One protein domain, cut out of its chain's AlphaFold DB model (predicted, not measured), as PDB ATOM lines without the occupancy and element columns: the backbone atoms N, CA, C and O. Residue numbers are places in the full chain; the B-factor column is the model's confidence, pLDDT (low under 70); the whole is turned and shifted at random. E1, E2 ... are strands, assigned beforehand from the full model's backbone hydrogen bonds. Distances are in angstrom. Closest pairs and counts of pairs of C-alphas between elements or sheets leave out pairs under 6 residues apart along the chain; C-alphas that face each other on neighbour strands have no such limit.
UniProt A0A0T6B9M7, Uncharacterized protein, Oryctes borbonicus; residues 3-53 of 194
ATOM      1  N   LEU A   3     157.010 122.667 184.102       88.12
ATOM      2  CA  LEU A   3     157.041 121.204 184.051       88.12
ATOM      3  C   LEU A   3     156.393 120.657 185.329       88.12
ATOM      4  O   LEU A   3     156.826 121.009 186.423       88.12
ATOM      5  N   HIS A   4     155.368 119.819 185.189       90.12
ATOM      6  CA  HIS A   4     154.647 119.241 186.324       90.12
ATOM      7  C   HIS A   4     155.081 117.797 186.597       90.12
ATOM      8  O   HIS A   4     155.350 117.432 187.739       90.12
ATOM      9  N   ARG A   5     155.185 116.972 185.548       93.25
ATOM     10  CA  ARG A   5     155.600 115.566 185.653       93.25
ATOM     11  C   ARG A   5     156.312 115.116 184.382       93.25
ATOM     12  O   ARG A   5     156.006 115.590 183.293       93.25
ATOM     13  N   HIS A   6     157.237 114.178 184.536       93.94
ATOM     14  CA  HIS A   6     157.882 113.473 183.436       93.94
ATOM     15  C   HIS A   6     157.850 111.971 183.728       93.94
ATOM     16  O   HIS A   6     158.300 111.548 184.792       93.94
ATOM     17  N   ASP A   7     157.278 111.190 182.814       94.44
ATOM     18  CA  ASP A   7     157.122 109.741 182.940       94.44
ATOM     19  C   ASP A   7     157.435 109.056 181.604       94.44
ATOM     20  O   ASP A   7     156.635 109.077 180.664       94.44
ATOM     21  N   GLY A   8     158.644 108.500 181.498       93.94
ATOM     22  CA  GLY A   8     159.152 107.901 180.265       93.94
ATOM     23  C   GLY A   8     159.163 108.901 179.110       93.94
ATOM     24  O   GLY A   8     159.917 109.865 179.129       93.94
ATOM     25  N   ASN A   9     158.306 108.674 178.114       93.19
ATOM     26  CA  ASN A   9     158.165 109.550 176.947       93.19
ATOM     27  C   ASN A   9     157.005 110.554 177.090       93.19
ATOM     28  O   ASN A   9     156.640 111.210 176.116       93.19
ATOM     29  N   THR A  10     156.406 110.665 178.278       93.88
ATOM     30  CA  THR A  10     155.274 111.558 178.550       93.88
ATOM     31  C   THR A  10     155.720 112.725 179.418       93.88
ATOM     32  O   THR A  10     156.217 112.539 180.530       93.88
ATOM     33  N   ILE A  11     155.499 113.943 178.929       92.62
ATOM     34  CA  ILE A  11     155.732 115.178 179.677       92.62
ATOM     35  C   ILE A  11     154.377 115.814 179.984       92.62
ATOM     36  O   ILE A  11     153.596 116.099 179.081       92.62
ATOM     37  N   THR A  12     154.108 116.070 181.261       94.06
ATOM     38  CA  THR A  12     152.940 116.830 181.712       94.06
ATOM     39  C   THR A  12     153.381 118.231 182.094       94.06
ATOM     40  O   THR A  12     154.273 118.415 182.928       94.06
ATOM     41  N   MET A  13     152.737 119.230 181.501       91.62
ATOM     42  CA  MET A  13     153.042 120.638 181.728       91.62
ATOM     43  C   MET A  13     151.824 121.343 182.309       91.62
ATOM     44  O   MET A  13     150.691 121.062 181.929       91.62
ATOM     45  N   GLN A  14     152.068 122.275 183.222       94.06
ATOM     46  CA  GLN A  14     151.044 123.132 183.797       94.06
ATOM     47  C   GLN A  14     151.139 124.516 183.151       94.06
ATOM     48  O   GLN A  14     152.157 125.213 183.245       94.06
ATOM     49  N   VAL A  15     150.074 124.917 182.467       92.12
ATOM     50  CA  VAL A  15     149.952 126.237 181.843       92.12
ATOM     51  C   VAL A  15     149.121 127.120 182.766       92.12
ATOM     52  O   VAL A  15     148.083 126.699 183.259       92.12
ATOM     53  N   HIS A  16     149.607 128.333 183.028       93.12
ATOM     54  CA  HIS A  16     148.891 129.330 183.818       93.12
ATOM     55  C   HIS A  16     148.450 130.430 182.865       93.12
ATOM     56  O   HIS A  16     149.297 131.035 182.205       93.12
ATOM     57  N   ILE A  17     147.142 130.641 182.777       94.88
ATOM     58  CA  ILE A  17     146.531 131.696 181.972       94.88
ATOM     59  C   ILE A  17     146.438 132.940 182.864       94.88
ATOM     60  O   ILE A  17     146.006 132.813 184.013       94.88
ATOM     61  N   PRO A  18     146.883 134.121 182.401       95.50
ATOM     62  CA  PRO A  18     146.784 135.329 183.204       95.50
ATOM     63  C   PRO A  18     145.307 135.729 183.395       95.50
ATOM     64  O   PRO A  18     144.496 135.504 182.498       95.50
ATOM     65  N   PRO A  19     144.946 136.353 184.528       96.00
ATOM     66  CA  PRO A  19     143.556 136.707 184.846       96.00
ATOM     67  C   PRO A  19     142.954 137.762 183.905       96.00
ATOM     68  O   PRO A  19     141.749 137.961 183.882       96.00
ATOM     69  N   ASN A  20     143.790 138.447 183.123       94.88
ATOM     70  CA  ASN A  20     143.392 139.425 182.115       94.88
ATOM     71  C   ASN A  20     143.570 138.904 180.676       94.88
ATOM     72  O   ASN A  20     143.696 139.711 179.749       94.88
ATOM     73  N   ALA A  21     143.650 137.581 180.491       96.50
ATOM     74  CA  ALA A  21     143.609 136.971 179.167       96.50
ATOM     75  C   ALA A  21     142.287 137.309 178.464       96.50
ATOM     76  O   ALA A  21     141.243 137.445 179.100       96.50
ATOM     77  N   GLN A  22     142.332 137.437 177.140       96.75
ATOM     78  CA  GLN A  22     141.126 137.600 176.339       96.75
ATOM     79  C   GLN A  22     140.262 136.343 176.457       96.75
ATOM     80  O   GLN A  22     140.759 135.223 176.285       96.75
ATOM     81  N   VAL A  23     138.969 136.526 176.724       97.06
ATOM     82  CA  VAL A  23     138.018 135.415 176.629       97.06
ATOM     83  C   VAL A  23     137.839 135.022 175.165       97.06
ATOM     84  O   VAL A  23     138.133 135.820 174.280       97.06
ATOM     85  N   GLY A  24     137.372 133.808 174.890       95.44
ATOM     86  CA  GLY A  24     137.102 133.340 173.530       95.44
ATOM     87  C   GLY A  24     137.763 132.010 173.200       95.44
ATOM     88  O   GLY A  24     138.134 131.247 174.095       95.44
ATOM     89  N   ILE A  25     137.870 131.735 171.900       95.44
ATOM     90  CA  ILE A  25     138.418 130.490 171.356       95.44
ATOM     91  C   ILE A  25     139.915 130.666 171.108       95.44
ATOM     92  O   ILE A  25     140.339 131.595 170.421       95.44
ATOM     93  N   TRP A  26     140.711 129.756 171.659       95.31
ATOM     94  CA  TRP A  26     142.160 129.738 171.549       95.31
ATOM     95  C   TRP A  26     142.632 128.437 170.912       95.31
ATOM     96  O   TRP A  26     142.274 127.345 171.353       95.31
ATOM     97  N   HIS A  27     143.514 128.562 169.924       94.94
ATOM     98  CA  HIS A  27     144.211 127.427 169.333       94.94
ATOM     99  C   HIS A  27     145.570 127.251 170.010       94.94
ATOM    100  O   HIS A  27     146.344 128.203 170.142       94.94
ATOM    101  N   CYS A  28     145.876 126.026 170.425       93.62
ATOM    102  CA  CYS A  28     147.151 125.699 171.049       93.62
ATOM    103  C   CYS A  28     148.100 125.065 170.023       93.62
ATOM    104  O   CYS A  28     147.715 124.164 169.277       93.62
ATOM    105  N   SER A  29     149.359 125.505 169.992       93.88
ATOM    106  CA  SER A  29     150.426 124.795 169.288       93.88
ATOM    107  C   SER A  29     151.666 124.646 170.164       93.88
ATOM    108  O   SER A  29     152.010 125.509 170.975       93.88
ATOM    109  N   VAL A  30     152.336 123.507 170.017       91.75
ATOM    110  CA  VAL A  30     153.577 123.163 170.700       91.75
ATOM    111  C   VAL A  30     154.703 123.248 169.686       91.75
ATOM    112  O   VAL A  30     154.766 122.464 168.741       91.75
ATOM    113  N   GLN A  31     155.609 124.197 169.895       91.19
ATOM    114  CA  GLN A  31     156.813 124.337 169.087       91.19
ATOM    115  C   GLN A  31     158.014 123.785 169.849       91.19
ATOM    116  O   GLN A  31     158.287 124.187 170.981       91.19
ATOM    117  N   THR A  32     158.751 122.871 169.221       89.62
ATOM    118  CA  THR A  32     159.966 122.282 169.789       89.62
ATOM    119  C   THR A  32     161.174 122.601 168.916       89.62
ATOM    120  O   THR A  32     161.084 122.693 167.693       89.62
ATOM    121  N   CYS A  33     162.324 122.807 169.556       88.94
ATOM    122  CA  CYS A  33     163.605 122.950 168.876       88.94
ATOM    123  C   CYS A  33     164.689 122.234 169.678       88.94
ATOM    124  O   CYS A  33     164.639 122.170 170.909       88.94
ATOM    125  N   ILE A  34     165.677 121.684 168.976       87.25
ATOM    126  CA  ILE A  34     166.838 121.073 169.619       87.25
ATOM    127  C   ILE A  34     167.850 122.181 169.902       87.25
ATOM    128  O   ILE A  34     168.172 122.982 169.022       87.25
ATOM    129  N   VAL A  35     168.376 122.219 171.127       85.50
ATOM    130  CA  VAL A  35     169.408 123.185 171.526       85.50
ATOM    131  C   VAL A  35     170.585 123.117 170.544       85.50
ATOM    132  O   VAL A  35     171.151 122.052 170.311       85.50
ATOM    133  N   GLY A  36     170.940 124.257 169.942       82.19
ATOM    134  CA  GLY A  36     172.011 124.354 168.940       82.19
ATOM    135  C   GLY A  36     171.588 124.079 167.489       82.19
ATOM    136  O   GLY A  36     172.413 124.236 166.592       82.19
ATOM    137  N   ARG A  37     170.321 123.725 167.234       79.56
ATOM    138  CA  ARG A  37     169.714 123.609 165.893       79.56
ATOM    139  C   ARG A  37     168.415 124.409 165.816       79.56
ATOM    140  O   ARG A  37     167.319 123.864 165.712       79.56
ATOM    141  N   PHE A  38     168.547 125.730 165.909       71.06
ATOM    142  CA  PHE A  38     167.413 126.660 165.853       71.06
ATOM    143  C   PHE A  38     166.754 126.749 164.465       71.06
ATOM    144  O   PHE A  38     165.672 127.321 164.347       71.06
ATOM    145  N   ASP A  39     167.397 126.188 163.438       78.88
ATOM    146  CA  ASP A  39     166.921 126.078 162.058       78.88
ATOM    147  C   ASP A  39     165.828 125.014 161.877       78.88
ATOM    148  O   ASP A  39     165.052 125.091 160.928       78.88
ATOM    149  N   ARG A  40     165.734 124.040 162.793       74.75
ATOM    150  CA  ARG A  40     164.708 122.991 162.775       74.75
ATOM    151  C   ARG A  40     163.736 123.174 163.931       74.75
ATOM    152  O   ARG A  40     163.995 122.736 165.053       74.75
ATOM    153  N   ARG A  41     162.623 123.845 163.635       83.56
ATOM    154  CA  ARG A  41     161.465 123.935 164.526       83.56
ATOM    155  C   ARG A  41     160.413 122.946 164.059       83.56
ATOM    156  O   ARG A  41     159.979 123.023 162.916       83.56
ATOM    157  N   GLU A  42     160.011 122.061 164.956       88.94
ATOM    158  CA  GLU A  42     158.854 121.195 164.749       88.94
ATOM    159  C   GLU A  42     157.659 121.841 165.448       88.94
ATOM    160  O   GLU A  42     157.766 122.242 166.611       88.94
ATOM    161  N   GLU A  43     156.537 121.960 164.745       92.25
ATOM    162  CA  GLU A  43     155.289 122.489 165.289       92.25
ATOM    163  C   GLU A  43     154.225 121.395 165.295       92.25
ATOM    164  O   GLU A  43     153.940 120.775 164.271       92.25
ATOM    165  N   PHE A  44     153.611 121.193 166.453       92.69
ATOM    166  CA  PHE A  44     152.435 120.357 166.617       92.69
ATOM    167  C   PHE A  44     151.251 121.249 166.982       92.69
ATOM    168  O   PHE A  44     151.295 121.947 167.992       92.69
ATOM    169  N   LYS A  45     150.197 121.241 166.171       94.00
ATOM    170  CA  LYS A  45     148.952 121.949 166.484       94.00
ATOM    171  C   LYS A  45     148.032 121.004 167.241       94.00
ATOM    172  O   LYS A  45     147.816 119.884 166.792       94.00
ATOM    173  N   CYS A  46     147.521 121.448 168.382       93.50
ATOM    174  CA  CYS A  46     146.485 120.721 169.099       93.50
ATOM    175  C   CYS A  46     145.216 120.677 168.239       93.50
ATOM    176  O   CYS A  46     144.891 121.660 167.577       93.50
ATOM    177  N   GLU A  47     144.535 119.531 168.232       94.00
ATOM    178  CA  GLU A  47     143.311 119.335 167.443       94.00
ATOM    179  C   GLU A  47     142.119 120.075 168.056       94.00
ATOM    180  O   GLU A  47     141.274 120.586 167.325       94.00
ATOM    181  N   ASP A  48     142.082 120.155 169.388       93.50
ATOM    182  CA  ASP A  48     140.980 120.753 170.128       93.50
ATOM    183  C   ASP A  48     141.164 122.256 170.342       93.50
ATOM    184  O   ASP A  48     142.239 122.748 170.712       93.50
ATOM    185  N   ASP A  49     140.052 122.966 170.203       93.38
ATOM    186  CA  ASP A  49     139.919 124.363 170.580       93.38
ATOM    187  C   ASP A  49     139.772 124.513 172.098       93.38
ATOM    188  O   ASP A  49     139.058 123.759 172.765       93.38
ATOM    189  N   ILE A  50     140.421 125.535 172.656       94.56
ATOM    190  CA  ILE A  50     140.364 125.846 174.084       94.56
ATOM    191  C   ILE A  50     139.522 127.100 174.280       94.56
ATOM    192  O   ILE A  50     139.858 128.170 173.781       94.56
ATOM    193  N   TYR A  51     138.456 126.995 175.067       95.31
ATOM    194  CA  TYR A  51     137.702 128.164 175.505       95.31
ATOM    195  C   TYR A  51     138.337 128.749 176.763       95.31
ATOM    196  O   TYR A  51     138.443 128.076 177.790       95.31
ATOM    197  N   ILE A  52     138.733 130.016 176.690       96.75
ATOM    198  CA  ILE A  52     139.125 130.804 177.860       96.75
ATOM    199  C   ILE A  52     137.942 131.696 178.228       96.75
ATOM    200  O   ILE A  52     137.396 132.394 177.377       96.75
ATOM    201  N   LEU A  53     137.534 131.655 179.492       97.44
ATOM    202  CA  LEU A  53     136.417 132.425 180.035       97.44
ATOM    203  C   LEU A  53     136.904 133.303 181.189       97.44
ATOM    204  O   LEU A  53     137.960 133.046 181.769       97.44
TER     205      LEU A  53
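Overview. This is residues 3 to 53 of the 194 residues of an uncharacterized protein of Oryctes borbonicus (UniProt A0A0T6B9M7). Two separate two-stranded hairpins make this domain, a short one of E1 and E2 and a much longer one of E3 and E4, joined by the link of residues 15 to 23; the two hairpins have no close C-alpha contact with each other. The long hairpin makes the longest axis, and its second strand, E4, bends sharply at residue 48. The printed part has 51 residues with no named helix and four named strands, in the order E1, E2, E3, E4; they form two antiparallel sheets of two strands each, E1 - E2 and E3 - E4, and the class is all strand. The whole is loose, with a radius of gyration of the C-alphas of 14.0 A, and the C-alphas span 37 by 27 by 21 A.

Arrangement. Begin at Leu 3, where E1, residues 3 to 7, pairs with E2, residues 10 to 14. They are a hairpin with a tight link, antiparallel at 164 degrees between their directions. Look for N 4 and O 12, 2.9 A apart, and N 12 and O 5, 2.8 A apart, both within hydrogen-bond range. After the short link of residues 15 to 23 comes the second hairpin, E3, residues 24 to 34, and E4, residues 37 to 52, joined by a tight link and antiparallel at 158 degrees. Here N 26 and O 50 are 2.8 A apart and N 44 and O 30 are 2.9 A apart, within hydrogen-bond range. The C-alphas of Ser 29 and Lys 45, which face each other, are 4.3 A apart. E4 bends by 81 degrees at residue 48, and past the bend C-alphas 25 and 51 face each other at 4.8 A. E1 is apart from E3 and from E4, and E2 is apart from both of these as well.

Along the chain. Find C-alpha 3 at (157.041, 121.204, 184.051); from there E1 runs to C-alpha 7. E2 runs from C-alpha 10 to C-alpha 14. E3 begins at C-alpha 24, at (137.102, 133.340, 173.530), and measures 32.4 A from first to last C-alpha. E4, the longest strand with 16 residues, measures 33.6 A from its first C-alpha to C-alpha 52 at (139.125, 130.804, 177.860).

Size, cuts and confidence. The two C-alphas farthest apart are those of Gly 36 and Leu 53, at 38.1 A, while the C-alphas of Leu 3 and Leu 53, the first and last printed residues, are 23.8 A apart. The printed part has no cut and no long link. The mean pLDDT of the printed part is 91.6, and no printed residue is under 70 in this model.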